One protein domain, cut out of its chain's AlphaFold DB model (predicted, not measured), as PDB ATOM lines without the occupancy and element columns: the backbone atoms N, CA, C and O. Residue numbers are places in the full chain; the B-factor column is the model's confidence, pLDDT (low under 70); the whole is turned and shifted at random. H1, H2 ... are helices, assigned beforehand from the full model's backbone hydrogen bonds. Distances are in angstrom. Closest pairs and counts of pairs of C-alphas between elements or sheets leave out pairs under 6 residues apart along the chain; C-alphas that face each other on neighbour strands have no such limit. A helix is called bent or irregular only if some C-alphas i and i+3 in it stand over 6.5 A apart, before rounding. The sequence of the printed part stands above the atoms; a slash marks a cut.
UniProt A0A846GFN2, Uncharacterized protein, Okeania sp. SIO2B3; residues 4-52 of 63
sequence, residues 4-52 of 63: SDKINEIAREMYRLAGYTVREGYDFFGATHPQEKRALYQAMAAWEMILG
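AT A GLANCE: This is residues 4 to 52 of the 63 residues of an uncharacterized protein of Okeania sp. SIO2B3 (UniProt A0A846GFN2). Two helices, H1 and then the longer H2, cross as a skewed X, with one layer of helix over the other. They meet closely where they cross, and a long loop, residues 18 to 33, swings round from the end of H1 to the start of H2. You have 49 residues printed, with two named helices in the order H1, H2 and no named strand; the class is all helix. The whole is compact, with a radius of gyration of the C-alphas of 10.0 A, yet elongated in outline, spanning 30 by 19 by 16 A.

HOW THE PARTS SIT: Begin with the two helices, H1, residues 4 to 17, and H2, residues 34 to 51. The two touch, with 20 pairs of C-alphas within 8 A. Look at Ala 11 and Leu 40 for their closest C-alphas, 4.8 A apart. The centres are 8.2 A apart. The lines stand at a steep tilt of 64 degrees, and the helices run opposite ways. In H1 and H2 every O i to N i+4 pair is within hydrogen-bond range.

IN THESE COORDINATES: Find C-alpha 4 at (95.375, 8.863, 20.754); from there H1 runs 19.9 A to C-alpha 17 at (94.834, 18.537, 38.114). Read on through residues 18 to 33 to C-alpha 34 at (109.418, 16.053, 32.078), where H2 begins. It runs 25.9 A to C-alpha 51 at (90.020, -0.985, 30.588). Neither helix is bent.

THE WHOLE: Look to Arg 23 and Gly 52 for the two C-alphas farthest apart, 30.6 A. The first and last printed C-alphas, those of Ser 4 and Gly 52, are 16.8 A apart. The printed part has no cut. The link from H1 to H2, 16 residues, is long. The mean pLDDT of the printed part is 97.2, and no printed residue is under 70.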
ATOM      1  N   SER A   4      94.353   7.825  20.546       97.44
ATOM      2  CA  SER A   4      95.375   8.863  20.754       97.44
ATOM      3  C   SER A   4      94.779  10.228  21.116       97.44
ATOM      4  O   SER A   4      95.234  10.847  22.081       97.44
ATOM      5  N   ASP A   5      93.718  10.668  20.433       96.62
ATOM      6  CA  ASP A   5      93.004  11.899  20.788       96.62
ATOM      7  C   ASP A   5      92.467  11.812  22.222       96.62
ATOM      8  O   ASP A   5      92.636  12.743  23.017       96.62
ATOM      9  N   LYS A   6      91.885  10.661  22.590       96.56
ATOM     10  CA  LYS A   6      91.318  10.456  23.923       96.56
ATOM     11  C   LYS A   6      92.383  10.450  25.016       96.56
ATOM     12  O   LYS A   6      92.221  11.106  26.045       96.56
ATOM     13  N   ILE A   7      93.503   9.770  24.791       97.94
ATOM     14  CA  ILE A   7      94.656   9.787  25.696       97.94
ATOM     15  C   ILE A   7      95.190  11.213  25.857       97.94
ATOM     16  O   ILE A   7      95.508  11.623  26.974       97.94
ATOM     17  N   ASN A   8      95.230  12.000  24.780       97.88
ATOM     18  CA  ASN A   8      95.662  13.393  24.833       97.88
ATOM     19  C   ASN A   8      94.702  14.276  25.662       97.88
ATOM     20  O   ASN A   8      95.156  15.147  26.410       97.88
ATOM     21  N   GLU A   9      93.387  14.032  25.599       96.69
ATOM     22  CA  GLU A   9      92.398  14.672  26.483       96.69
ATOM     23  C   GLU A   9      92.633  14.320  27.958       96.69
ATOM     24  O   GLU A   9      92.667  15.214  28.809       96.69
ATOM     25  N   ILE A  10      92.839  13.036  28.266       97.38
ATOM     26  CA  ILE A  10      93.107  12.577  29.636       97.38
ATOM     27  C   ILE A  10      94.421  13.184  30.146       97.38
ATOM     28  O   ILE A  10      94.478  13.668  31.277       97.38
ATOM     29  N   ALA A  11      95.468  13.230  29.318       98.38
ATOM     30  CA  ALA A  11      96.750  13.838  29.672       98.38
ATOM     31  C   ALA A  11      96.593  15.327  30.006       98.38
ATOM     32  O   ALA A  11      97.141  15.800  31.006       98.38
ATOM     33  N   ARG A  12      95.785  16.059  29.228       98.19
ATOM     34  CA  ARG A  12      95.455  17.461  29.511       98.19
ATOM     35  C   ARG A  12      94.777  17.617  30.869       98.19
ATOM     36  O   ARG A  12      95.135  18.528  31.617       98.19
ATOM     37  N   GLU A  13      93.849  16.729  31.207       97.69
ATOM     38  CA  GLU A  13      93.165  16.757  32.499       97.69
ATOM     39  C   GLU A  13      94.111  16.424  33.661       97.69
ATOM     40  O   GLU A  13      94.136  17.146  34.657       97.69
ATOM     41  N   MET A  14      94.979  15.418  33.515       97.88
ATOM     42  CA  MET A  14      96.016  15.095  34.509       97.88
ATOM     43  C   MET A  14      96.962  16.280  34.751       97.88
ATOM     44  O   MET A  14      97.284  16.613  35.895       97.88
ATOM     45  N   TYR A  15      97.381  16.958  33.681       98.06
ATOM     46  CA  TYR A  15      98.243  18.135  33.756       98.06
ATOM     47  C   TYR A  15      97.543  19.311  34.459       98.06
ATOM     48  O   TYR A  15      98.149  19.983  35.301       98.06
ATOM     49  N   ARG A  16      96.244  19.503  34.186       97.56
ATOM     50  CA  ARG A  16      95.385  20.495  34.849       97.56
ATOM     51  C   ARG A  16      95.216  20.213  36.338       97.56
ATOM     52  O   ARG A  16      95.362  21.128  37.146       97.56
ATOM     53  N   LEU A  17      94.956  18.962  36.714       97.62
ATOM     54  CA  LEU A  17      94.834  18.537  38.114       97.62
ATOM     55  C   LEU A  17      96.141  18.727  38.895       97.62
ATOM     56  O   LEU A  17      96.107  19.014  40.089       97.62
ATOM     57  N   ALA A  18      97.290  18.643  38.221       96.81
ATOM     58  CA  ALA A  18      98.593  18.971  38.795       96.81
ATOM     59  C   ALA A  18      98.865  20.489  38.919       96.81
ATOM     60  O   ALA A  18      99.934  20.870  39.394       96.81
ATOM     61  N   GLY A  19      97.921  21.350  38.516       97.88
ATOM     62  CA  GLY A  19      98.003  22.809  38.636       97.88
ATOM     63  C   GLY A  19      98.609  23.525  37.427       97.88
ATOM     64  O   GLY A  19      98.893  24.719  37.514       97.88
ATOM     65  N   TYR A  20      98.810  22.828  36.306       97.44
ATOM     66  CA  TYR A  20      99.400  23.400  35.097       97.44
ATOM     67  C   TYR A  20      98.352  23.654  34.005       97.44
ATOM     68  O   TYR A  20      97.232  23.156  34.056       97.44
ATOM     69  N   THR A  21      98.710  24.438  32.988       95.75
ATOM     70  CA  THR A  21      97.846  24.698  31.827       95.75
ATOM     71  C   THR A  21      98.644  24.573  30.536       95.75
ATOM     72  O   THR A  21      99.847  24.824  30.513       95.75
ATOM     73  N   VAL A  22      97.966  24.178  29.460       96.25
ATOM     74  CA  VAL A  22      98.506  24.155  28.096       96.25
ATOM     75  C   VAL A  22      97.526  24.846  27.159       96.25
ATOM     76  O   VAL A  22      96.345  24.992  27.478       96.25
ATOM     77  N   ARG A  23      98.011  25.265  25.989       94.81
ATOM     78  CA  ARG A  23      97.152  25.811  24.933       94.81
ATOM     79  C   ARG A  23      96.143  24.771  24.437       94.81
ATOM     80  O   ARG A  23      96.391  23.565  24.487       94.81
ATOM     81  N   GLU A  24      95.029  25.251  23.899       89.75
ATOM     82  CA  GLU A  24      94.087  24.402  23.175       89.75
ATOM     83  C   GLU A  24      94.792  23.688  22.011       89.75
ATOM     84  O   GLU A  24      95.683  24.248  21.367       89.75
ATOM     85  N   GLY A  25      94.448  22.417  21.794       90.25
ATOM     86  CA  GLY A  25      95.094  21.581  20.778       90.25
ATOM     87  C   GLY A  25      96.548  21.198  21.082       90.25
ATOM     88  O   GLY A  25      97.225  20.688  20.196       90.25
ATOM     89  N   TYR A  26      97.060  21.437  22.299       97.06
ATOM     90  CA  TYR A  26      98.384  20.941  22.686       97.06
ATOM     91  C   TYR A  26      98.435  19.409  22.604       97.06
ATOM     92  O   TYR A  26      97.521  18.740  23.101       97.06
ATOM     93  N   ASP A  27      99.503  18.901  21.989       97.44
ATOM     94  CA  ASP A  27      99.789  17.483  21.790       97.44
ATOM     95  C   ASP A  27     100.848  17.010  22.794       97.44
ATOM     96  O   ASP A  27     102.012  17.416  22.741       97.44
ATOM     97  N   PHE A  28     100.432  16.148  23.718       98.06
ATOM     98  CA  PHE A  28     101.295  15.568  24.736       98.06
ATOM     99  C   PHE A  28     102.208  14.462  24.191       98.06
ATOM    100  O   PHE A  28     103.247  14.214  24.805       98.06
ATOM    101  N   PHE A  29     101.908  13.839  23.045       97.94
ATOM    102  CA  PHE A  29     102.797  12.840  22.433       97.94
ATOM    103  C   PHE A  29     104.099  13.470  21.922       97.94
ATOM    104  O   PHE A  29     105.158  12.845  21.986       97.94
ATOM    105  N   GLY A  30     104.051  14.739  21.502       96.88
ATOM    106  CA  GLY A  30     105.224  15.540  21.139       96.88
ATOM    107  C   GLY A  30     105.967  16.187  22.317       96.88
ATOM    108  O   GLY A  30     106.928  16.931  22.098       96.88
ATOM    109  N   ALA A  31     105.543  15.953  23.563       97.00
ATOM    110  CA  ALA A  31     106.075  16.664  24.719       97.00
ATOM    111  C   ALA A  31     107.550  16.341  25.000       97.00
ATOM    112  O   ALA A  31     107.989  15.187  25.018       97.00
ATOM    113  N   THR A  32     108.327  17.376  25.323       96.25
ATOM    114  CA  THR A  32     109.737  17.228  25.724       96.25
ATOM    115  C   THR A  32     109.958  17.526  27.203       96.25
ATOM    116  O   THR A  32     110.887  16.967  27.793       96.25
ATOM    117  N   HIS A  33     109.089  18.326  27.832       96.88
ATOM    118  CA  HIS A  33     109.228  18.684  29.235       96.88
ATOM    119  C   HIS A  33     108.875  17.490  30.144       96.88
ATOM    120  O   HIS A  33     107.856  16.826  29.924       96.88
ATOM    121  N   PRO A  34     109.650  17.215  31.215       97.88
ATOM    122  CA  PRO A  34     109.418  16.053  32.078       97.88
ATOM    123  C   PRO A  34     108.003  15.983  32.663       97.88
ATOM    124  O   PRO A  34     107.411  14.909  32.734       97.88
ATOM    125  N   GLN A  35     107.442  17.131  33.053       97.69
ATOM    126  CA  GLN A  35     106.104  17.185  33.645       97.69
ATOM    127  C   GLN A  35     104.989  16.895  32.627       97.69
ATOM    128  O   GLN A  35     103.977  16.304  32.987       97.69
ATOM    129  N   GLU A  36     105.168  17.280  31.363       98.19
ATOM    130  CA  GLU A  36     104.201  17.002  30.294       98.19
ATOM    131  C   GLU A  36     104.233  15.511  29.932       98.19
ATOM    132  O   GLU A  36     103.191  14.859  29.893       98.19
ATOM    133  N   LYS A  37     105.438  14.932  29.798       98.50
ATOM    134  CA  LYS A  37     105.619  13.480  29.615       98.50
ATOM    135  C   LYS A  37     104.989  12.677  30.747       98.50
ATOM    136  O   LYS A  37     104.351  11.659  30.507       98.50
ATOM    137  N   ARG A  38     105.144  13.145  31.990       98.44
ATOM    138  CA  ARG A  38     104.514  12.511  33.152       98.44
ATOM    139  C   ARG A  38     102.991  12.483  33.017       98.44
ATOM    140  O   ARG A  38     102.406  11.447  33.309       98.44
ATOM    141  N   ALA A  39     102.366  13.575  32.576       98.62
ATOM    142  CA  ALA A  39     100.920  13.617  32.377       98.62
ATOM    143  C   ALA A  39     100.456  12.641  31.284       98.62
ATOM    144  O   ALA A  39      99.463  11.944  31.486       98.62
ATOM    145  N   LEU A  40     101.213  12.512  30.188       98.50
ATOM    146  CA  LEU A  40     100.946  11.501  29.160       98.50
ATOM    147  C   LEU A  40     101.011  10.076  29.727       98.50
ATOM    148  O   LEU A  40     100.089   9.289  29.536       98.50
ATOM    149  N   TYR A  41     102.063   9.747  30.477       98.38
ATOM    150  CA  TYR A  41     102.197   8.415  31.072       98.38
ATOM    151  C   TYR A  41     101.117   8.126  32.115       98.38
ATOM    152  O   TYR A  41     100.640   7.000  32.204       98.38
ATOM    153  N   GLN A  42     100.691   9.135  32.881       98.44
ATOM    154  CA  GLN A  42      99.556   9.000  33.794       98.44
ATOM    155  C   GLN A  42      98.249   8.734  33.043       98.44
ATOM    156  O   GLN A  42      97.445   7.940  33.521       98.44
ATOM    157  N   ALA A  43      98.047   9.350  31.878       98.44
ATOM    158  CA  ALA A  43      96.882   9.091  31.041       98.44
ATOM    159  C   ALA A  43      96.860   7.654  30.505       98.44
ATOM    160  O   ALA A  43      95.848   6.973  30.639       98.44
ATOM    161  N   MET A  44      97.987   7.166  29.976       98.25
ATOM    162  CA  MET A  44      98.108   5.777  29.508       98.25
ATOM    163  C   MET A  44      97.934   4.769  30.654       98.25
ATOM    164  O   MET A  44      97.217   3.787  30.504       98.25
ATOM    165  N   ALA A  45      98.514   5.037  31.827       98.38
ATOM    166  CA  ALA A  45      98.346   4.175  32.997       98.38
ATOM    167  C   ALA A  45      96.898   4.168  33.521       98.38
ATOM    168  O   ALA A  45      96.406   3.135  33.969       98.38
ATOM    169  N   ALA A  46      96.205   5.311  33.473       98.00
ATOM    170  CA  ALA A  46      94.795   5.389  33.842       98.00
ATOM    171  C   ALA A  46      93.918   4.564  32.889       98.00
ATOM    172  O   ALA A  46      93.027   3.859  33.355       98.00
ATOM    173  N   TRP A  47      94.202   4.611  31.584       97.12
ATOM    174  CA  TRP A  47      93.550   3.763  30.588       97.12
ATOM    175  C   TRP A  47      93.720   2.278  30.919       97.12
ATOM    176  O   TRP A  47      92.727   1.580  31.115       97.12
ATOM    177  N   GLU A  48      94.968   1.824  31.084       97.69
ATOM    178  CA  GLU A  48      95.289   0.428  31.412       97.69
ATOM    179  C   GLU A  48      94.603  -0.046  32.694       97.69
ATOM    180  O   GLU A  48      94.093  -1.161  32.763       97.69
ATOM    181  N   MET A  49      94.546   0.813  33.712       97.81
ATOM    182  CA  MET A  49      93.894   0.484  34.977       97.81
ATOM    183  C   MET A  49      92.373   0.319  34.840       97.81
ATOM    184  O   MET A  49      91.787  -0.476  35.574       97.81
ATOM    185  N   ILE A  50      91.730   1.085  33.954       96.69
ATOM    186  CA  ILE A  50      90.268   1.112  33.805       96.69
ATOM    187  C   ILE A  50      89.787   0.042  32.821       96.69
ATOM    188  O   ILE A  50      88.819  -0.656  33.119       96.69
ATOM    189  N   LEU A  51      90.444  -0.087  31.668       95.19
ATOM    190  CA  LEU A  51      90.020  -0.985  30.588       95.19
ATOM    191  C   LEU A  51      90.736  -2.340  30.617       95.19
ATOM    192  O   LEU A  51      90.222  -3.318  30.079       95.19
ATOM    193  N   GLY A  52      91.862  -2.438  31.330       96.81
ATOM    194  CA  GLY A  52      92.603  -3.686  31.510       96.81
ATOM    195  C   GLY A  52      93.568  -4.021  30.372       96.81
ATOM    196  O   GLY A  52      94.162  -5.099  30.390       96.81
TER     197      GLY A  52